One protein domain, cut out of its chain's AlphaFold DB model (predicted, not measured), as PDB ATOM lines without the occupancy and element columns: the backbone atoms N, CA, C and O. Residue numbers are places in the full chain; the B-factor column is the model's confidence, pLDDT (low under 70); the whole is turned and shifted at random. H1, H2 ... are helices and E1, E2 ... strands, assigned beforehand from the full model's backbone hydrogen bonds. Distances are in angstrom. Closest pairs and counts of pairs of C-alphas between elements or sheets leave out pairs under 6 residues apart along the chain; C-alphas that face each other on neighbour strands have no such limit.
ATOM      1  N   GLN A 110     308.240 237.416 321.153       70.12
ATOM      2  CA  GLN A 110     309.562 237.062 321.675       70.12
ATOM      3  C   GLN A 110     310.615 237.394 320.622       70.12
ATOM      4  O   GLN A 110     310.493 236.974 319.473       70.12
ATOM      5  N   THR A 111     311.667 238.109 321.004       71.19
ATOM      6  CA  THR A 111     312.829 238.313 320.135       71.19
ATOM      7  C   THR A 111     313.658 237.035 320.087       71.19
ATOM      8  O   THR A 111     313.850 236.369 321.110       71.19
ATOM      9  N   LEU A 112     314.172 236.688 318.909       72.94
ATOM     10  CA  LEU A 112     315.180 235.642 318.810       72.94
ATOM     11  C   LEU A 112     316.418 236.021 319.636       72.94
ATOM     12  O   LEU A 112     316.854 237.172 319.572       72.94
ATOM     13  N   PRO A 113     317.036 235.084 320.377       70.12
ATOM     14  CA  PRO A 113     318.261 235.359 321.118       70.12
ATOM     15  C   PRO A 113     319.466 235.391 320.164       70.12
ATOM     16  O   PRO A 113     320.358 234.558 320.260       70.12
ATOM     17  N   LEU A 114     319.482 236.316 319.207       68.19
ATOM     18  CA  LEU A 114     320.537 236.431 318.201       68.19
ATOM     19  C   LEU A 114     321.778 237.057 318.844       68.19
ATOM     20  O   LEU A 114     321.705 238.161 319.381       68.19
ATOM     21  N   THR A 115     322.917 236.359 318.819       62.19
ATOM     22  CA  THR A 115     324.123 236.814 319.543       62.19
ATOM     23  C   THR A 115     325.251 237.306 318.655       62.19
ATOM     24  O   THR A 115     325.953 238.236 319.045       62.19
ATOM     25  N   SER A 116     325.449 236.710 317.476       63.91
ATOM     26  CA  SER A 116     326.480 237.156 316.534       63.91
ATOM     27  C   SER A 116     325.858 237.530 315.203       63.91
ATOM     28  O   SER A 116     325.125 236.718 314.632       63.91
ATOM     29  N   VAL A 117     326.210 238.715 314.708       72.19
ATOM     30  CA  VAL A 117     325.847 239.173 313.371       72.19
ATOM     31  C   VAL A 117     327.103 239.245 312.519       72.19
ATOM     32  O   VAL A 117     328.087 239.870 312.911       72.19
ATOM     33  N   SER A 118     327.070 238.593 311.365       72.69
ATOM     34  CA  SER A 118     328.093 238.711 310.326       72.69
ATOM     35  C   SER A 118     327.405 238.967 308.998       72.69
ATOM     36  O   SER A 118     326.334 238.414 308.766       72.69
ATOM     37  N   ALA A 119     328.020 239.743 308.117       70.00
ATOM     38  CA  ALA A 119     327.554 239.904 306.748       70.00
ATOM     39  C   ALA A 119     328.623 239.411 305.772       70.00
ATOM     40  O   ALA A 119     329.804 239.395 306.124       70.00
ATOM     41  N   GLY A 120     328.203 238.975 304.593       69.00
ATOM     42  CA  GLY A 120     329.094 238.448 303.568       69.00
ATOM     43  C   GLY A 120     328.338 238.089 302.298       69.00
ATOM     44  O   GLY A 120     327.120 238.230 302.241       69.00
ATOM     45  N   GLU A 121     329.083 237.626 301.304       67.75
ATOM     46  CA  GLU A 121     328.589 237.230 299.982       67.75
ATOM     47  C   GLU A 121     329.106 235.834 299.634       67.75
ATOM     48  O   GLU A 121     330.121 235.404 300.191       67.75
ATOM     49  N   ASP A 122     328.440 235.123 298.723       59.75
ATOM     50  CA  ASP A 122     328.864 233.773 298.326       59.75
ATOM     51  C   ASP A 122     330.207 233.756 297.569       59.75
ATOM     52  O   ASP A 122     330.928 232.757 297.609       59.75
ATOM     53  N   ASP A 123     330.608 234.882 296.968       54.78
ATOM     54  CA  ASP A 123     331.910 235.072 296.312       54.78
ATOM     55  C   ASP A 123     333.028 235.560 297.264       54.78
ATOM     56  O   ASP A 123     334.171 235.783 296.848       54.78
ATOM     57  N   GLY A 124     332.712 235.724 298.553       52.09
ATOM     58  CA  GLY A 124     333.641 236.202 299.575       52.09
ATOM     59  C   GLY A 124     333.857 237.719 299.592       52.09
ATOM     60  O   GLY A 124     334.680 238.196 300.383       52.09
ATOM     61  N   THR A 125     333.138 238.493 298.772       59.97
ATOM     62  CA  THR A 125     333.064 239.945 298.950       59.97
ATOM     63  C   THR A 125     332.158 240.301 300.141       59.97
ATOM     64  O   THR A 125     331.457 239.460 300.709       59.97
ATOM     65  N   MET A 126     332.318 241.513 300.675       57.09
ATOM     66  CA  MET A 126     331.732 241.891 301.960       57.09
ATOM     67  C   MET A 126     330.598 242.885 301.755       57.09
ATOM     68  O   MET A 126     330.846 244.068 301.503       57.09
ATOM     69  N   SER A 127     329.371 242.447 302.029       66.38
ATOM     70  CA  SER A 127     328.272 243.366 302.298       66.38
ATOM     71  C   SER A 127     328.639 244.231 303.507       66.38
ATOM     72  O   SER A 127     329.110 243.732 304.537       66.38
ATOM     73  N   THR A 128     328.431 245.544 303.414       71.81
ATOM     74  CA  THR A 128     328.626 246.396 304.596       71.81
ATOM     75  C   THR A 128     327.401 246.281 305.484       71.81
ATOM     76  O   THR A 128     326.277 246.399 305.008       71.81
ATOM     77  N   PHE A 129     327.618 246.039 306.773       79.44
ATOM     78  CA  PHE A 129     326.562 245.911 307.768       79.44
ATOM     79  C   PHE A 129     326.795 246.905 308.898       79.44
ATOM     80  O   PHE A 129     327.890 246.985 309.460       79.44
ATOM     81  N   GLN A 130     325.750 247.646 309.250       82.00
ATOM     82  CA  GLN A 130     325.782 248.607 310.338       82.00
ATOM     83  C   GLN A 130     324.511 248.508 311.179       82.00
ATOM     84  O   GLN A 130     323.394 248.537 310.667       82.00
ATOM     85  N   VAL A 131     324.679 248.487 312.500       81.81
ATOM     86  CA  VAL A 131     323.581 248.752 313.434       81.81
ATOM     87  C   VAL A 131     323.346 250.262 313.449       81.81
ATOM     88  O   VAL A 131     324.199 251.019 313.914       81.81
ATOM     89  N   VAL A 132     322.218 250.715 312.897       81.44
ATOM     90  CA  VAL A 132     321.872 252.149 312.834       81.44
ATOM     91  C   VAL A 132     321.415 252.624 314.209       81.44
ATOM     92  O   VAL A 132     321.902 253.621 314.736       81.44
ATOM     93  N   THR A 133     320.496 251.865 314.795       78.62
ATOM     94  CA  THR A 133     320.010 251.983 316.171       78.62
ATOM     95  C   THR A 133     319.760 250.572 316.701       78.62
ATOM     96  O   THR A 133     319.630 249.653 315.891       78.62
ATOM     97  N   PRO A 134     319.671 250.355 318.026       78.00
ATOM     98  CA  PRO A 134     319.275 249.052 318.557       78.00
ATOM     99  C   PRO A 134     318.005 248.541 317.861       78.00
ATOM    100  O   PRO A 134     317.015 249.268 317.786       78.00
ATOM    101  N   GLY A 135     318.085 247.339 317.292       74.00
ATOM    102  CA  GLY A 135     316.998 246.692 316.560       74.00
ATOM    103  C   GLY A 135     316.724 247.186 315.139       74.00
ATOM    104  O   GLY A 135     315.717 246.802 314.549       74.00
ATOM    105  N   VAL A 136     317.587 248.040 314.571       80.44
ATOM    106  CA  VAL A 136     317.519 248.468 313.164       80.44
ATOM    107  C   VAL A 136     318.885 248.335 312.508       80.44
ATOM    108  O   VAL A 136     319.873 248.957 312.912       80.44
ATOM    109  N   TYR A 137     318.907 247.565 311.432       83.50
ATOM    110  CA  TYR A 137     320.096 247.203 310.686       83.50
ATOM    111  C   TYR A 137     320.083 247.877 309.321       83.50
ATOM    112  O   TYR A 137     319.038 247.960 308.680       83.50
ATOM    113  N   ALA A 138     321.238 248.362 308.881       84.00
ATOM    114  CA  ALA A 138     321.476 248.814 307.520       84.00
ATOM    115  C   ALA A 138     322.488 247.889 306.851       84.00
ATOM    116  O   ALA A 138     323.514 247.554 307.446       84.00
ATOM    117  N   VAL A 139     322.200 247.519 305.609       81.88
ATOM    118  CA  VAL A 139     323.076 246.712 304.769       81.88
ATOM    119  C   VAL A 139     323.279 247.401 303.425       81.88
ATOM    120  O   VAL A 139     322.322 247.910 302.844       81.88
ATOM    121  N   SER A 140     324.511 247.428 302.925       79.88
ATOM    122  CA  SER A 140     324.764 247.636 301.498       79.88
ATOM    123  C   SER A 140     325.069 246.279 300.890       79.88
ATOM    124  O   SER A 140     326.007 245.613 301.329       79.88
ATOM    125  N   ALA A 141     324.269 245.901 299.903       75.75
ATOM    126  CA  ALA A 141     324.371 244.639 299.197       75.75
ATOM    127  C   ALA A 141     324.736 244.941 297.736       75.75
ATOM    128  O   ALA A 141     323.896 245.457 296.992       75.75
ATOM    129  N   PRO A 142     325.994 244.729 297.318       68.81
ATOM    130  CA  PRO A 142     326.413 245.020 295.948       68.81
ATOM    131  C   PRO A 142     325.766 244.092 294.910       68.81
ATOM    132  O   PRO A 142     325.702 244.460 293.736       68.81
ATOM    133  N   ASN A 143     325.277 242.924 295.326       67.56
ATOM    134  CA  ASN A 143     324.619 241.937 294.478       67.56
ATOM    135  C   ASN A 143     323.612 241.097 295.288       67.56
ATOM    136  O   ASN A 143     323.319 241.377 296.452       67.56
ATOM    137  N   HIS A 144     323.088 240.068 294.630       66.00
ATOM    138  CA  HIS A 144     322.063 239.177 295.150       66.00
ATOM    139  C   HIS A 144     322.538 238.218 296.246       66.00
ATOM    140  O   HIS A 144     321.751 237.819 297.103       66.00
ATOM    141  N   ASP A 145     323.831 237.905 296.247       67.62
ATOM    142  CA  ASP A 145     324.439 236.894 297.116       67.62
ATOM    143  C   ASP A 145     324.778 237.458 298.503       67.62
ATOM    144  O   ASP A 145     325.235 236.753 299.401       67.62
ATOM    145  N   SER A 146     324.539 238.755 298.692       76.75
ATOM    146  CA  SER A 146     324.703 239.455 299.957       76.75
ATOM    147  C   SER A 146     323.733 238.953 301.016       76.75
ATOM    148  O   SER A 146     322.513 239.011 300.847       76.75
ATOM    149  N   TYR A 147     324.276 238.554 302.163       82.56
ATOM    150  CA  TYR A 147     323.497 238.142 303.321       82.56
ATOM    151  C   TYR A 147     323.977 238.793 304.616       82.56
ATOM    152  O   TYR A 147     325.151 239.095 304.826       82.56
ATOM    153  N   VAL A 148     323.041 238.923 305.550       84.62
ATOM    154  CA  VAL A 148     323.285 239.141 306.971       84.62
ATOM    155  C   VAL A 148     322.893 237.868 307.703       84.62
ATOM    156  O   VAL A 148     321.751 237.422 307.646       84.62
ATOM    157  N   ARG A 149     323.851 237.276 308.403       85.44
ATOM    158  CA  ARG A 149     323.696 236.039 309.159       85.44
ATOM    159  C   ARG A 149     323.615 236.337 310.643       85.44
ATOM    160  O   ARG A 149     324.503 236.976 311.207       85.44
ATOM    161  N   PHE A 150     322.607 235.754 311.270       85.06
ATOM    162  CA  PHE A 150     322.420 235.714 312.706       85.06
ATOM    163  C   PHE A 150     322.541 234.275 313.213       85.06
ATOM    164  O   PHE A 150     321.953 233.349 312.657       85.06
ATOM    165  N   THR A 151     323.299 234.092 314.287       83.44
ATOM    166  CA  THR A 151     323.603 232.785 314.891       83.44
ATOM    167  C   THR A 151     322.853 232.597 316.203       83.44
ATOM    168  O   THR A 151     322.840 233.513 317.032       83.44
ATOM    169  N   MET A 152     322.327 231.390 316.437       84.62
ATOM    170  CA  MET A 152     321.846 230.998 317.762       84.62
ATOM    171  C   MET A 152     323.022 230.710 318.721       84.62
ATOM    172  O   MET A 152     323.937 229.966 318.367       84.62
ATOM    173  N   PRO A 153     322.994 231.208 319.970       78.88
ATOM    174  CA  PRO A 153     324.098 231.073 320.929       78.88
ATOM    175  C   PRO A 153     324.324 229.646 321.430       78.88
ATOM    176  O   PRO A 153     325.412 229.313 321.890       78.88
ATOM    177  N   THR A 154     323.290 228.808 321.379       78.69
ATOM    178  CA  THR A 154     323.275 227.451 321.943       78.69
ATOM    179  C   THR A 154     323.257 226.364 320.866       78.69
ATOM    180  O   THR A 154     322.817 225.249 321.127       78.69
ATOM    181  N   GLY A 155     323.693 226.680 319.644       82.75
ATOM    182  CA  GLY A 155     323.756 225.747 318.514       82.75
ATOM    183  C   GLY A 155     322.440 225.676 317.749       82.75
ATOM    184  O   GLY A 155     322.401 226.045 316.582       82.75
ATOM    185  N   CYS A 156     321.350 225.296 318.414       87.69
ATOM    186  CA  CYS A 156     319.998 225.415 317.864       87.69
ATOM    187  C   CYS A 156     319.067 226.160 318.815       87.69
ATOM    188  O   CYS A 156     319.286 226.221 320.029       87.69
ATOM    189  N   TYR A 157     317.971 226.644 318.249       88.12
ATOM    190  CA  TYR A 157     316.814 227.153 318.952       88.12
ATOM    191  C   TYR A 157     315.563 226.405 318.474       88.12
ATOM    192  O   TYR A 157     315.296 226.306 317.277       88.12
ATOM    193  N   ASN A 158     314.797 225.856 319.417       89.50
ATOM    194  CA  ASN A 158     313.625 225.045 319.107       89.50
ATOM    195  C   ASN A 158     312.398 225.932 318.846       89.50
ATOM    196  O   ASN A 158     311.692 226.334 319.771       89.50
ATOM    197  N   LEU A 159     312.128 226.187 317.568       89.25
ATOM    198  CA  LEU A 159     310.942 226.889 317.080       89.25
ATOM    199  C   LEU A 159     309.720 225.991 316.897       89.25
ATOM    200  O   LEU A 159     308.627 226.501 316.660       89.25
ATOM    201  N   ALA A 160     309.843 224.670 317.051       88.94
ATOM    202  CA  ALA A 160     308.709 223.761 316.875       88.94
ATOM    203  C   ALA A 160     307.595 224.010 317.909       88.94
ATOM    204  O   ALA A 160     306.412 223.860 317.593       88.94
ATOM    205  N   ALA A 161     307.953 224.460 319.120       83.69
ATOM    206  CA  ALA A 161     306.994 224.904 320.139       83.69
ATOM    207  C   ALA A 161     306.170 226.129 319.694       83.69
ATOM    208  O   ALA A 161     305.057 226.343 320.172       83.69
ATOM    209  N   TYR A 162     306.702 226.892 318.741       85.12
ATOM    210  CA  TYR A 162     306.135 228.122 318.207       85.12
ATOM    211  C   TYR A 162     305.619 227.953 316.776       85.12
ATOM    212  O   TYR A 162     305.323 228.944 316.130       85.12
ATOM    213  N   LYS A 163     305.447 226.729 316.262       82.38
ATOM    214  CA  LYS A 163     305.078 226.474 314.851       82.38
ATOM    215  C   LYS A 163     303.794 227.157 314.346       82.38
ATOM    216  O   LYS A 163     303.579 227.232 313.143       82.38
ATOM    217  N   TYR A 164     302.928 227.618 315.249       81.75
ATOM    218  CA  TYR A 164     301.706 228.372 314.927       81.75
ATOM    219  C   TYR A 164     301.893 229.898 314.982       81.75
ATOM    220  O   TYR A 164     300.976 230.645 314.640       81.75
ATOM    221  N   MET A 165     303.061 230.353 315.436       86.19
ATOM    222  CA  MET A 165     303.476 231.750 315.459       86.19
ATOM    223  C   MET A 165     304.013 232.174 314.092       86.19
ATOM    224  O   MET A 165     304.166 231.377 313.159       86.19
ATOM    225  N   ARG A 166     304.299 233.465 313.987       85.75
ATOM    226  CA  ARG A 166     304.853 234.099 312.795       85.75
ATOM    227  C   ARG A 166     306.187 234.718 313.134       85.75
ATOM    228  O   ARG A 166     306.324 235.306 314.202       85.75
ATOM    229  N   LEU A 167     307.124 234.630 312.208       87.50
ATOM    230  CA  LEU A 167     308.289 235.488 312.178       87.50
ATOM    231  C   LEU A 167     307.836 236.889 311.752       87.50
ATOM    232  O   LEU A 167     307.161 237.049 310.738       87.50
ATOM    233  N   ARG A 168     308.167 237.895 312.555       85.19
ATOM    234  CA  ARG A 168     307.873 239.306 312.325       85.19
ATOM    235  C   ARG A 168     309.179 240.044 312.088       85.19
ATOM    236  O   ARG A 168     310.091 239.939 312.901       85.19
ATOM    237  N   ALA A 169     309.240 240.807 311.005       83.62
ATOM    238  CA  ALA A 169     310.363 241.687 310.705       83.62
ATOM    239  C   ALA A 169     309.851 243.009 310.129       83.62
ATOM    240  O   ALA A 169     308.805 243.050 309.479       83.62
ATOM    241  N   TRP A 170     310.571 244.099 310.375       84.38
ATOM    242  CA  TRP A 170     310.306 245.397 309.748       84.38
ATOM    243  C   TRP A 170     311.277 245.633 308.587       84.38
ATOM    244  O   TRP A 170     312.415 245.182 308.652       84.38
ATOM    245  N   ALA A 171     310.855 246.364 307.560       81.56
ATOM    246  CA  ALA A 171     311.693 246.809 306.449       81.56
ATOM    247  C   ALA A 171     311.465 248.297 306.172       81.56
ATOM    248  O   ALA A 171     310.322 248.761 306.208       81.56
ATOM    249  N   SER A 172     312.518 249.045 305.833       76.94
ATOM    250  CA  SER A 172     312.364 250.420 305.340       76.94
ATOM    251  C   SER A 172     311.649 250.465 303.981       76.94
ATOM    252  O   SER A 172     311.668 249.473 303.247       76.94
ATOM    253  N   PRO A 173     311.029 251.601 303.602       74.62
ATOM    254  CA  PRO A 173     310.350 251.706 302.314       74.62
ATOM    255  C   PRO A 173     311.265 251.313 301.142       74.62
ATOM    256  O   PRO A 173     312.424 251.718 301.090       74.62
ATOM    257  N   GLY A 174     310.737 250.511 300.212       71.06
ATOM    258  CA  GLY A 174     311.458 250.048 299.020       71.06
ATOM    259  C   GLY A 174     312.520 248.967 299.262       71.06
ATOM    260  O   GLY A 174     313.170 248.554 298.307       71.06
ATOM    261  N   THR A 175     312.699 248.497 300.501       75.31
ATOM    262  CA  THR A 175     313.623 247.404 300.835       75.31
ATOM    263  C   THR A 175     312.934 246.053 300.700       75.31
ATOM    264  O   THR A 175     311.951 245.813 301.393       75.31
ATOM    265  N   GLN A 176     313.472 245.169 299.859       78.81
ATOM    266  CA  GLN A 176     313.103 243.752 299.835       78.81
ATOM    267  C   GLN A 176     314.248 242.891 300.361       78.81
ATOM    268  O   GLN A 176     315.404 243.313 300.319       78.81
ATOM    269  N   PHE A 177     313.901 241.720 300.889       83.50
ATOM    270  CA  PHE A 177     314.848 240.704 301.334       83.50
ATOM    271  C   PHE A 177     314.161 239.350 301.483       83.50
ATOM    272  O   PHE A 177     312.958 239.265 301.764       83.50
ATOM    273  N   THR A 178     314.957 238.297 301.380       87.44
ATOM    274  CA  THR A 178     314.591 236.928 301.730       87.44
ATOM    275  C   THR A 178     315.035 236.629 303.156       87.44
ATOM    276  O   THR A 178     316.075 237.096 303.612       87.44
ATOM    277  N   ILE A 179     314.217 235.877 303.887       89.56
ATOM    278  CA  ILE A 179     314.556 235.346 305.205       89.56
ATOM    279  C   ILE A 179     314.779 233.849 305.052       89.56
ATOM    280  O   ILE A 179     313.847 233.143 304.666       89.56
ATOM    281  N   ASP A 180     315.958 233.362 305.432       90.50
ATOM    282  CA  ASP A 180     316.205 231.929 305.556       90.50
ATOM    283  C   ASP A 180     316.294 231.514 307.015       90.50
ATOM    284  O   ASP A 180     317.080 232.068 307.787       90.50
ATOM    285  N   LEU A 181     315.579 230.455 307.375       91.69
ATOM    286  CA  LEU A 181     315.892 229.683 308.570       91.69
ATOM    287  C   LEU A 181     316.808 228.533 308.158       91.69
ATOM    288  O   LEU A 181     316.432 227.702 307.331       91.69
ATOM    289  N   LYS A 182     318.013 228.481 308.730       88.94
ATOM    290  CA  LYS A 182     318.959 227.392 308.476       88.94
ATOM    291  C   LYS A 182     318.818 226.313 309.544       88.94
ATOM    292  O   LYS A 182     318.735 226.607 310.740       88.94
ATOM    293  N   GLN A 183     318.805 225.063 309.101       88.75
ATOM    294  CA  GLN A 183     318.708 223.883 309.946       88.75
ATOM    295  C   GLN A 183     320.106 223.341 310.277       88.75
ATOM    296  O   GLN A 183     320.914 223.062 309.387       88.75
ATOM    297  N   GLY A 184     320.376 223.189 311.572       85.75
ATOM    298  CA  GLY A 184     321.592 222.586 312.107       85.75
ATOM    299  C   GLY A 184     321.451 221.084 312.336       85.75
ATOM    300  O   GLY A 184     320.404 220.493 312.094       85.75
ATOM    301  N   PHE A 185     322.530 220.464 312.817       82.38
ATOM    302  CA  PHE A 185     322.602 219.034 313.130       82.38
ATOM    303  C   PHE A 185     321.541 218.587 314.151       82.38
ATOM    304  O   PHE A 185     321.223 219.360 315.054       82.38
ATOM    305  N   PRO A 186     321.046 217.333 314.085       81.31
ATOM    306  CA  PRO A 186     320.077 216.812 315.054       81.31
ATOM    307  C   PRO A 186     320.515 216.890 316.521       81.31
ATOM    308  O   PRO A 186     319.671 216.963 317.412       81.31
ATOM    309  N   ASP A 187     321.821 216.866 316.782       80.38
ATOM    310  CA  ASP A 187     322.431 217.005 318.107       80.38
ATOM    311  C   ASP A 187     322.859 218.450 318.437       80.38
ATOM    312  O   ASP A 187     323.407 218.696 319.511       80.38
ATOM    313  N   CYS A 188     322.576 219.410 317.547       80.19
ATOM    314  CA  CYS A 188     322.730 220.853 317.756       80.19
ATOM    315  C   CYS A 188     324.121 221.278 318.247       80.19
ATOM    316  O   CYS A 188     324.277 222.143 319.111       80.19
ATOM    317  N   ARG A 189     325.147 220.642 317.678       74.25
ATOM    318  CA  ARG A 189     326.550 220.774 318.071       74.25
ATOM    319  C   ARG A 189     327.161 222.114 317.669       74.25
ATOM    320  O   ARG A 189     327.183 222.480 316.499       74.25
ATOM    321  N   LEU A 190     327.726 222.808 318.656       73.94
ATOM    322  CA  LEU A 190     328.443 224.075 318.475       73.94
ATOM    323  C   LEU A 190     329.852 223.910 317.882       73.94
ATOM    324  O   LEU A 190     330.402 224.861 317.347       73.94
ATOM    325  N   ASP A 191     330.463 222.733 317.976       71.62
ATOM    326  CA  ASP A 191     331.804 222.461 317.439       71.62
ATOM    327  C   ASP A 191     331.805 222.152 315.936       71.62
ATOM    328  O   ASP A 191     332.842 222.259 315.287       71.62
ATOM    329  N   LEU A 192     330.639 221.831 315.373       70.81
ATOM    330  CA  LEU A 192     330.415 221.741 313.926       70.81
ATOM    331  C   LEU A 192     329.884 223.061 313.350       70.81
ATOM    332  O   LEU A 192     329.420 223.129 312.214       70.81
ATOM    333  N   TRP A 193     329.925 224.131 314.140       62.50
ATOM    334  CA  TRP A 193     329.540 225.464 313.711       62.50
ATOM    335  C   TRP A 193     330.536 226.021 312.680       62.50
ATOM    336  O   TRP A 193     331.741 225.866 312.882       62.50
ATOM    337  N   PRO A 194     330.104 226.723 311.609       60.06
ATOM    338  CA  PRO A 194     328.759 227.208 311.280       60.06
ATOM    339  C   PRO A 194     327.992 226.327 310.275       60.06
ATOM    340  O   PRO A 194     327.259 226.866 309.446       60.06
ATOM    341  N   TYR A 195     328.192 225.006 310.272       72.69
ATOM    342  CA  TYR A 195     327.662 224.137 309.220       72.69
ATOM    343  C   TYR A 195     326.157 223.879 309.411       72.69
ATOM    344  O   TYR A 195     325.740 223.084 310.254       72.69
ATOM    345  N   ALA A 196     325.335 224.571 308.624       73.69
ATOM    346  CA  ALA A 196     323.950 224.197 308.372       73.69
ATOM    347  C   ALA A 196     323.881 223.323 307.116       73.69
ATOM    348  O   ALA A 196     324.739 223.445 306.244       73.69
ATOM    349  N   PHE A 197     322.886 222.445 307.024       75.50
ATOM    350  CA  PHE A 197     322.781 221.512 305.893       75.50
ATOM    351  C   PHE A 197     321.476 221.613 305.105       75.50
ATOM    352  O   PHE A 197     321.351 220.972 304.071       75.50
ATOM    353  N   ALA A 198     320.501 222.370 305.605       82.62
ATOM    354  CA  ALA A 198     319.249 222.645 304.915       82.62
ATOM    355  C   ALA A 198     318.752 224.043 305.291       82.62
ATOM    356  O   ALA A 198     319.119 224.593 306.335       82.62
ATOM    357  N   ALA A 199     317.901 224.612 304.446       86.31
ATOM    358  CA  ALA A 199     317.301 225.917 304.657       86.31
ATOM    359  C   ALA A 199     315.835 225.907 304.223       86.31
ATOM    360  O   ALA A 199     315.466 225.228 303.265       86.31
ATOM    361  N   GLY A 200     315.015 226.675 304.932       87.69
ATOM    362  CA  GLY A 200     313.720 227.122 304.440       87.69
ATOM    363  C   GLY A 200     313.801 228.619 304.181       87.69
ATOM    364  O   GLY A 200     314.361 229.328 305.014       87.69
ATOM    365  N   SER A 201     313.215 229.079 303.081       89.19
ATOM    366  CA  SER A 201     313.315 230.468 302.627       89.19
ATOM    367  C   SER A 201     311.936 231.092 302.462       89.19
ATOM    368  O   SER A 201     310.970 230.419 302.096       89.19
ATOM    369  N   ALA A 202     311.842 232.390 302.719       87.75
ATOM    370  CA  ALA A 202     310.630 233.163 302.509       87.75
ATOM    371  C   ALA A 202     310.981 234.578 302.054       87.75
ATOM    372  O   ALA A 202     311.638 235.324 302.783       87.75
ATOM    373  N   LEU A 203     310.502 234.967 300.872       86.19
ATOM    374  CA  LEU A 203     310.634 236.341 300.410       86.19
ATOM    375  C   LEU A 203     309.637 237.230 301.151       86.19
ATOM    376  O   LEU A 203     308.424 237.022 301.084       86.19
ATOM    377  N   ALA A 204     310.152 238.236 301.855       82.50
ATOM    378  CA  ALA A 204     309.371 239.049 302.777       82.50
ATOM    379  C   ALA A 204     308.181 239.756 302.096       82.50
ATOM    380  O   ALA A 204     307.092 239.830 302.671       82.50
ATOM    381  N   SER A 205     308.351 240.222 300.855       76.81
ATOM    382  CA  SER A 205     307.320 240.957 300.112       76.81
ATOM    383  C   SER A 205     306.076 240.127 299.787       76.81
ATOM    384  O   SER A 205     304.978 240.686 299.744       76.81
ATOM    385  N   HIS A 206     306.185 238.800 299.669       80.50
ATOM    386  CA  HIS A 206     305.025 237.922 299.471       80.50
ATOM    387  C   HIS A 206     304.071 237.879 300.674       80.50
ATOM    388  O   HIS A 206     302.920 237.464 300.540       80.50
ATOM    389  N   TYR A 207     304.524 238.342 301.840       79.88
ATOM    390  CA  TYR A 207     303.750 238.378 303.083       79.88
ATOM    391  C   TYR A 207     303.260 239.792 303.424       79.88
ATOM    392  O   TYR A 207     302.972 240.108 304.582       79.88
ATOM    393  N   THR A 208     303.164 240.650 302.408       73.94
ATOM    394  CA  THR A 208     302.663 242.025 302.499       73.94
ATOM    395  C   THR A 208     301.326 242.158 301.769       73.94
ATOM    396  O   THR A 208     301.027 241.390 300.856       73.94
ATOM    397  N   ALA A 209     300.514 243.154 302.141       61.94
ATOM    398  CA  ALA A 209     299.151 243.335 301.625       61.94
ATOM    399  C   ALA A 209     299.051 243.465 300.089       61.94
ATOM    400  O   ALA A 209     297.992 243.196 299.531       61.94
ATOM    401  N   ASN A 210     300.140 243.861 299.419       62.06
ATOM    402  CA  ASN A 210     300.180 244.125 297.979       62.06
ATOM    403  C   ASN A 210     301.270 243.323 297.242       62.06
ATOM    404  O   ASN A 210     301.614 243.675 296.116       62.06
ATOM    405  N   GLY A 211     301.858 242.292 297.866       58.44
ATOM    406  CA  GLY A 211     302.950 241.506 297.263       58.44
ATOM    407  C   GLY A 211     304.243 242.298 297.016       58.44
ATOM    408  O   GLY A 211     305.180 241.800 296.403       58.44
ATOM    409  N   ALA A 212     304.287 243.540 297.487       59.44
ATOM    410  CA  ALA A 212     305.406 244.452 297.409       59.44
ATOM    411  C   ALA A 212     305.341 245.390 298.610       59.44
ATOM    412  O   ALA A 212     304.257 245.741 299.095       59.44
ATOM    413  N   PHE A 213     306.517 245.835 299.048       66.81
ATOM    414  CA  PHE A 213     306.607 246.887 300.042       66.81
ATOM    415  C   PHE A 213     305.929 248.141 299.499       66.81
ATOM    416  O   PHE A 213     306.354 248.696 298.489       66.81
ATOM    417  N   ASP A 214     304.860 248.579 300.159       57.88
ATOM    418  CA  ASP A 214     303.960 249.649 299.700       57.88
ATOM    419  C   ASP A 214     304.598 251.051 299.683       57.88
ATOM    420  O   ASP A 214     303.926 252.046 299.413       57.88
ATOM    421  N   GLY A 215     305.898 251.142 299.980       56.56
ATOM    422  CA  GLY A 215     306.641 252.395 300.025       56.56
ATOM    423  C   GLY A 215     306.179 253.326 301.146       56.56
ATOM    424  O   GLY A 215     306.524 254.509 301.122       56.56
ATOM    425  N   SER A 216     305.409 252.826 302.121       60.56
ATOM    426  CA  SER A 216     304.949 253.618 303.260       60.56
ATOM    427  C   SER A 216     306.128 254.293 303.959       60.56
ATOM    428  O   SER A 216     307.148 253.671 304.244       60.56
ATOM    429  N   ALA A 217     305.991 255.590 304.251       59.94
ATOM    430  CA  ALA A 217     307.087 256.425 304.752       59.94
ATOM    431  C   ALA A 217     307.709 255.922 306.074       59.94
ATOM    432  O   ALA A 217     308.835 256.290 306.400       59.94
ATOM    433  N   GLY A 218     306.987 255.081 306.827       69.75
ATOM    434  CA  GLY A 218     307.451 254.445 308.064       69.75
ATOM    435  C   GLY A 218     308.042 253.042 307.890       69.75
ATOM    436  O   GLY A 218     308.432 252.438 308.887       69.75
ATOM    437  N   GLY A 219     308.108 252.514 306.666       74.56
ATOM    438  CA  GLY A 219     308.435 251.117 306.402       74.56
ATOM    439  C   GLY A 219     307.277 250.166 306.710       74.56
ATOM    440  O   GLY A 219     306.251 250.562 307.265       74.56
ATOM    441  N   GLN A 220     307.449 248.894 306.362       78.94
ATOM    442  CA  GLN A 220     306.403 247.879 306.464       78.94
ATOM    443  C   GLN A 220     306.825 246.739 307.388       78.94
ATOM    444  O   GLN A 220     308.001 246.393 307.473       78.94
ATOM    445  N   ILE A 221     305.852 246.139 308.073       79.31
ATOM    446  CA  ILE A 221     306.059 244.938 308.884       79.31
ATOM    447  C   ILE A 221     305.581 243.730 308.087       79.31
ATOM    448  O   ILE A 221     304.433 243.701 307.640       79.31
ATOM    449  N   VAL A 222     306.445 242.727 307.966       82.12
ATOM    450  CA  VAL A 222     306.125 241.427 307.380       82.12
ATOM    451  C   VAL A 222     305.853 240.405 308.467       82.12
ATOM    452  O   VAL A 222     306.455 240.445 309.540       82.12
ATOM    453  N   TYR A 223     304.935 239.488 308.176       84.69
ATOM    454  CA  TYR A 223     304.597 238.374 309.047       84.69
ATOM    455  C   TYR A 223     304.687 237.078 308.246       84.69
ATOM    456  O   TYR A 223     303.808 236.794 307.440       84.69
ATOM    457  N   VAL A 224     305.719 236.277 308.483       86.62
ATOM    458  CA  VAL A 224     305.928 234.998 307.797       86.62
ATOM    459  C   VAL A 224     305.514 233.861 308.733       86.62
ATOM    460  O   VAL A 224     306.109 233.720 309.804       86.62
ATOM    461  N   PRO A 225     304.493 233.049 308.410       87.25
ATOM    462  CA  PRO A 225     304.167 231.857 309.187       87.25
ATOM    463  C   PRO A 225     305.376 230.939 309.351       87.25
ATOM    464  O   PRO A 225     306.031 230.575 308.379       87.25
ATOM    465  N   LEU A 226     305.646 230.493 310.582       87.19
ATOM    466  CA  LEU A 226     306.737 229.542 310.814       87.19
ATOM    467  C   LEU A 226     306.527 228.210 310.081       87.19
ATOM    468  O   LEU A 226     307.495 227.542 309.734       87.19
ATOM    469  N   ALA A 227     305.273 227.843 309.815       84.75
ATOM    470  CA  ALA A 227     304.914 226.644 309.066       84.75
ATOM    471  C   ALA A 227     305.318 226.680 307.578       84.75
ATOM    472  O   ALA A 227     305.347 225.623 306.948       84.75
ATOM    473  N   ASP A 228     305.638 227.851 307.020       85.81
ATOM    474  CA  ASP A 228     305.989 227.972 305.600       85.81
ATOM    475  C   ASP A 228     307.446 227.560 305.322       85.81
ATOM    476  O   ASP A 228     307.777 227.150 304.200       85.81
ATOM    477  N   PHE A 229     308.282 227.564 306.367       87.44
ATOM    478  CA  PHE A 229     309.649 227.052 306.361       87.44
ATOM    479  C   PHE A 229     309.645 225.517 306.464       87.44
ATOM    480  O   PHE A 229     309.416 224.953 307.533       87.44
ATOM    481  N   GLN A 230     309.923 224.822 305.356       83.25
ATOM    482  CA  GLN A 230     309.971 223.351 305.306       83.25
ATOM    483  C   GLN A 230     311.309 222.791 305.819       83.25
ATOM    484  O   GLN A 230     312.071 222.168 305.086       83.25
ATOM    485  N   ILE A 231     311.578 223.016 307.103       87.50
ATOM    486  CA  ILE A 231     312.723 222.474 307.845       87.50
ATOM    487  C   ILE A 231     312.259 221.891 309.185       87.50
ATOM    488  O   ILE A 231     311.138 222.142 309.636       87.50
ATOM    489  N   ASP A 232     313.130 221.152 309.872       88.56
ATOM    490  CA  ASP A 232     312.901 220.814 311.276       88.56
ATOM    491  C   ASP A 232     313.074 222.064 312.149       88.56
ATOM    492  O   ASP A 232     314.182 222.444 312.538       88.56
ATOM    493  N   LEU A 233     311.946 222.694 312.487       90.25
ATOM    494  CA  LEU A 233     311.898 223.873 313.350       90.25
ATOM    495  C   LEU A 233     312.496 223.630 314.746       90.25
ATOM    496  O   LEU A 233     312.792 224.594 315.445       90.25
ATOM    497  N   ALA A 234     312.697 222.383 315.187       91.00
ATOM    498  CA  ALA A 234     313.388 222.113 316.448       91.00
ATOM    499  C   ALA A 234     314.909 222.351 316.371       91.00
ATOM    500  O   ALA A 234     315.558 222.462 317.411       91.00
ATOM    501  N   GLN A 235     315.463 222.442 315.158       90.38
ATOM    502  CA  GLN A 235     316.901 222.459 314.880       90.38
ATOM    503  C   GLN A 235     317.353 223.757 314.188       90.38
ATOM    504  O   GLN A 235     318.356 223.765 313.477       90.38
ATOM    505  N   VAL A 236     316.627 224.866 314.361       90.38
ATOM    506  CA  VAL A 236     317.000 226.136 313.717       90.38
ATOM    507  C   VAL A 236     318.271 226.679 314.347       90.38
ATOM    508  O   VAL A 236     318.297 226.988 315.535       90.38
ATOM    509  N   CYS A 237     319.326 226.796 313.551       88.56
ATOM    510  CA  CYS A 237     320.645 227.188 314.025       88.56
ATOM    511  C   CYS A 237     321.001 228.620 313.621       88.56
ATOM    512  O   CYS A 237     321.628 229.336 314.398       88.56
ATOM    513  N   GLN A 238     320.566 229.082 312.448       88.69
ATOM    514  CA  GLN A 238     320.863 230.424 311.947       88.69
ATOM    515  C   GLN A 238     319.633 231.044 311.296       88.69
ATOM    516  O   GLN A 238     318.744 230.337 310.818       88.69
ATOM    517  N   VAL A 239     319.626 232.371 311.246       89.12
ATOM    518  CA  VAL A 239     318.711 233.149 310.412       89.12
ATOM    519  C   VAL A 239     319.541 233.966 309.440       89.12
ATOM    520  O   VAL A 239     320.456 234.669 309.868       89.12
ATOM    521  N   PHE A 240     319.258 233.857 308.148       87.69
ATOM    522  CA  PHE A 240     319.854 234.724 307.140       87.69
ATOM    523  C   PHE A 240     318.805 235.718 306.674       87.69
ATOM    524  O   PHE A 240     317.628 235.385 306.557       87.69
ATOM    525  N   VAL A 241     319.260 236.931 306.411       86.81
ATOM    526  CA  VAL A 241     318.531 237.934 305.648       86.81
ATOM    527  C   VAL A 241     319.364 238.198 304.406       86.81
ATOM    528  O   VAL A 241     320.483 238.689 304.535       86.81
ATOM    529  N   SER A 242     318.871 237.797 303.246       83.44
ATOM    530  CA  SER A 242     319.609 237.731 301.977       83.44
ATOM    531  C   SER A 242     318.788 238.325 300.831       83.44
ATOM    532  O   SER A 242     317.703 238.864 301.075       83.44
ATOM    533  N   SER A 243     319.294 238.245 299.594       77.75
ATOM    534  CA  SER A 243     318.566 238.637 298.377       77.75
ATOM    535  C   SER A 243     317.985 240.049 298.490       77.75
ATOM    536  O   SER A 243     316.779 240.269 298.376       77.75
ATOM    537  N   PHE A 244     318.833 241.021 298.833       77.62
ATOM    538  CA  PHE A 244     318.395 242.410 298.943       77.62
ATOM    539  C   PHE A 244     318.239 243.023 297.547       77.62
ATOM    540  O   PHE A 244     319.199 243.066 296.782       77.62
ATOM    541  N   TYR A 245     317.074 243.605 297.248       71.69
ATOM    542  CA  TYR A 245     316.855 244.396 296.029       71.69
ATOM    543  C   TYR A 245     315.915 245.587 296.271       71.69
ATOM    544  O   TYR A 245     315.060 245.574 297.164       71.69
ATOM    545  N   THR A 246     316.075 246.649 295.471       60.41
ATOM    546  CA  THR A 246     315.226 247.853 295.524       60.41
ATOM    547  C   THR A 246     314.396 247.989 294.256       60.41
ATOM    548  O   THR A 246     314.919 248.290 293.187       60.41
ATOM    549  N   LEU A 247     313.076 247.830 294.356       54.69
ATOM    550  CA  LEU A 247     312.187 248.124 293.225       54.69
ATOM    551  C   LEU A 247     312.231 249.627 292.871       54.69
ATOM    552  O   LEU A 247     312.321 250.454 293.781       54.69
ATOM    553  N   PRO A 248     312.124 250.020 291.582       49.09
ATOM    554  CA  PRO A 248     311.849 249.197 290.397       49.09
ATOM    555  C   PRO A 248     313.107 248.698 289.657       49.09
ATOM    556  O   PRO A 248     312.984 248.183 288.549       49.09
ATOM    557  N   VAL A 249     314.309 248.883 290.211       47.72
ATOM    558  CA  VAL A 249     315.574 248.598 289.516       47.72
ATOM    559  C   VAL A 249     316.273 247.419 290.186       47.72
ATOM    560  O   VAL A 249     316.814 247.558 291.279       47.72
ATOM    561  N   GLN A 250     316.316 246.270 289.509       55.06
ATOM    562  CA  GLN A 250     317.281 245.220 289.841       55.06
ATOM    563  C   GLN A 250     318.692 245.799 289.647       55.06
ATOM    564  O   GLN A 250     319.093 246.147 288.537       55.06
ATOM    565  N   GLY A 251     319.410 245.999 290.747       59.41
ATOM    566  CA  GLY A 251     320.734 246.607 290.775       59.41
ATOM    567  C   GLY A 251     321.306 246.614 292.193       59.41
ATOM    568  O   GLY A 251     320.603 246.225 293.128       59.41
ATOM    569  N   PRO A 252     322.566 247.055 292.368       59.19
ATOM    570  CA  PRO A 252     323.214 247.097 293.672       59.19
ATOM    571  C   PRO A 252     322.376 247.885 294.677       59.19
ATOM    572  O   PRO A 252     322.039 249.053 294.453       59.19
ATOM    573  N   VAL A 253     322.072 247.260 295.809       66.50
ATOM    574  CA  VAL A 253     321.378 247.917 296.909       66.50
ATOM    575  C   VAL A 253     322.388 248.752 297.681       66.50
ATOM    576  O   VAL A 253     323.196 248.264 298.477       66.50
ATOM    577  N   THR A 254     322.327 250.058 297.442       64.75
ATOM    578  CA  THR A 254     323.206 251.041 298.087       64.75
ATOM    579  C   THR A 254     322.924 251.169 299.582       64.75
ATOM    580  O   THR A 254     323.853 251.373 300.360       64.75
ATOM    581  N   SER A 255     321.667 251.004 300.006       70.62
ATOM    582  CA  SER A 255     321.322 250.705 301.397       70.62
ATOM    583  C   SER A 255     319.919 250.102 301.519       70.62
ATOM    584  O   SER A 255     318.946 250.739 301.115       70.62
ATOM    585  N   ALA A 256     319.805 248.935 302.143       77.12
ATOM    586  CA  ALA A 256     318.559 248.357 302.641       77.12
ATOM    587  C   ALA A 256     318.541 248.450 304.168       77.12
ATOM    588  O   ALA A 256     319.588 248.320 304.807       77.12
ATOM    589  N   ARG A 257     317.369 248.678 304.774       80.06
ATOM    590  CA  ARG A 257     317.219 248.582 306.231       80.06
ATOM    591  C   ARG A 257     316.124 247.612 306.619       80.06
ATOM    592  O   ARG A 257     315.040 247.627 306.040       80.06
ATOM    593  N   PHE A 258     316.398 246.831 307.652       82.00
ATOM    594  CA  PHE A 258     315.432 245.931 308.261       82.00
ATOM    595  C   PHE A 258     315.556 245.966 309.787       82.00
ATOM    596  O   PHE A 258     316.569 246.404 310.335       82.00
ATOM    597  N   GLY A 259     314.478 245.596 310.466       80.56
ATOM    598  CA  GLY A 259     314.380 245.610 311.921       80.56
ATOM    599  C   GLY A 259     314.691 244.253 312.538       80.56
ATOM    600  O   GLY A 259     314.988 243.293 311.829       80.56
ATOM    601  N   ASP A 260     314.572 244.170 313.859       77.44
ATOM    602  CA  ASP A 260     314.672 242.905 314.581       77.44
ATOM    603  C   ASP A 260     313.743 241.828 314.014       77.44
ATOM    604  O   ASP A 260     312.617 242.089 313.574       77.44
ATOM    605  N   ILE A 261     314.247 240.597 314.072       79.00
ATOM    606  CA  ILE A 261     313.493 239.396 313.751       79.00
ATOM    607  C   ILE A 261     312.922 238.836 315.051       79.00
ATOM    608  O   ILE A 261     313.641 238.349 315.931       79.00
ATOM    609  N   GLU A 262     311.605 238.906 315.161       82.62
ATOM    610  CA  GLU A 262     310.837 238.452 316.315       82.62
ATOM    611  C   GLU A 262     309.939 237.279 315.924       82.62
ATOM    612  O   GLU A 262     309.615 237.097 314.752       82.62
ATOM    613  N   PHE A 263     309.447 236.524 316.903       82.19
ATOM    614  CA  PHE A 263     308.257 235.701 316.718       82.19
ATOM    615  C   PHE A 263     307.091 236.271 317.483       82.19
ATOM    616  O   PHE A 263     307.219 236.648 318.646       82.19
ATOM    617  N   THR A 264     305.930 236.274 316.849       79.56
ATOM    618  CA  THR A 264     304.720 236.839 317.422       79.56
ATOM    619  C   THR A 264     303.495 235.978 317.142       79.56
ATOM    620  O   THR A 264     303.402 235.287 316.120       79.56
ATOM    621  N   ASN A 265     302.547 236.020 318.078       79.12
ATOM    622  CA  ASN A 265     301.188 235.523 317.868       79.12
ATOM    623  C   ASN A 265     300.264 236.600 317.292       79.12
ATOM    624  O   ASN A 265     299.109 236.297 316.985       79.12
TER     625      ASN A 265
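Overview. This is residues 110 to 265 of the 590 residues of the protein "NodB homology domain-containing protein" of Plasmodiophora brassicae (UniProt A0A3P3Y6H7). Two sheets stand face to face with their strands crossed: a strongly twisted sheet of five strands, E1 E4 E9 E6 E7, and a smaller one, E2 E3 E10, its plane tilted from that of the first. E10 runs on into E11, part of a third small sheet, E8 E5 E11, next to the end of E10; the short helix H1 packs on E8, and together E3 to E10 are wound as a jelly roll, four nested antiparallel pairs making one long hairpin over both sheets of the sandwich. The printed part has 156 residues, with seven strands, H1 and four more strands along the chain; the sheets are all antiparallel. The class is mostly strand, but under half of the residues are in named elements. The whole is compact, with a radius of gyration of the C-alphas of 14.8 A, and rounded, spanning 43 by 36 by 27 A.

Arrangement. The largest sheet runs E1, residues 116 to 120, E4, 147 to 151, E9, 236 to 246, E6, 175 to 183, and E7, 198 to 203, with E1 and E7 as edge strands. N 149 of E4 is 2.8 A from O 118 of E1, and N 148 is 2.8 A from O 241 of E9, both within hydrogen-bond range. E9 and E6 have N 178 and O 242 at 2.8 A; E6 and E7, a hairpin, have N 183 and O 198 at 2.8 A. The sheet of E2, residues 128 to 133, E3, 136 to 141, and E10, 253 to 259, faces it, the facing parts 8.1 A centre to centre, the planes 36 degrees apart and the strands at 65 degrees. E2 and E3 form a hairpin, with N 138 and O 130 at 2.8 A; E3 and E10 have N 139 and O 256 at 2.8 A. At one edge of this sandwich the closest C-alphas of E1 and E2, those of Ala 119 and Phe 129, are 6.2 A apart. The third sheet runs E8, residues 220 to 225, E5, 166 to 171, and E11, 262 to 264. E8 and E5 have N 171 and O 220 at 2.9 A; E5 and E11 have N 168 and O 262 at 2.7 A. The closest C-alphas of E5 and E10, those of Ala 171 and Phe 258, are 4.2 A apart. E10 runs on into E11 at 47 degrees. H1, residues 204 to 207, is on the third sheet at a height over the sheet of 6.0 A, and only grazes the largest sheet with residues 204 to 206. Its closest C-alphas to E8 are those of Tyr 207 and Val 222, 5.8 A apart. H1 is too short for an O i to N i+4 pair; its one O i to N i+3 pair is within range. E5 and E9 are apart, as are E2 and E8.

Along the chain. E1 begins at C-alpha 116, at (326.480, 237.156, 316.534). The longest strand, E9, measures 28.4 A from first to last C-alpha and E6 25.7 A. E9 begins at C-alpha 236, at (317.000, 226.136, 313.717). E7 measures 16.8 A, E10 16.7 A and E8 16.4 A. E11 ends at C-alpha 264, at (304.720, 236.839, 317.422).

Size, cuts and confidence. The C-alphas farthest apart, of Asp 187 and Ala 217, are 44.4 A apart. The printed part has no cut. The links E4 to E5, E6 to E7 and H1 to E8 are long. Residues 110 to 111 pair antiparallel with 262 to 263 of E11. The mean pLDDT of the printed part is 76.9; 36 residues are under 70, among them 120 to 127, 209 to 218 and 246 to 254.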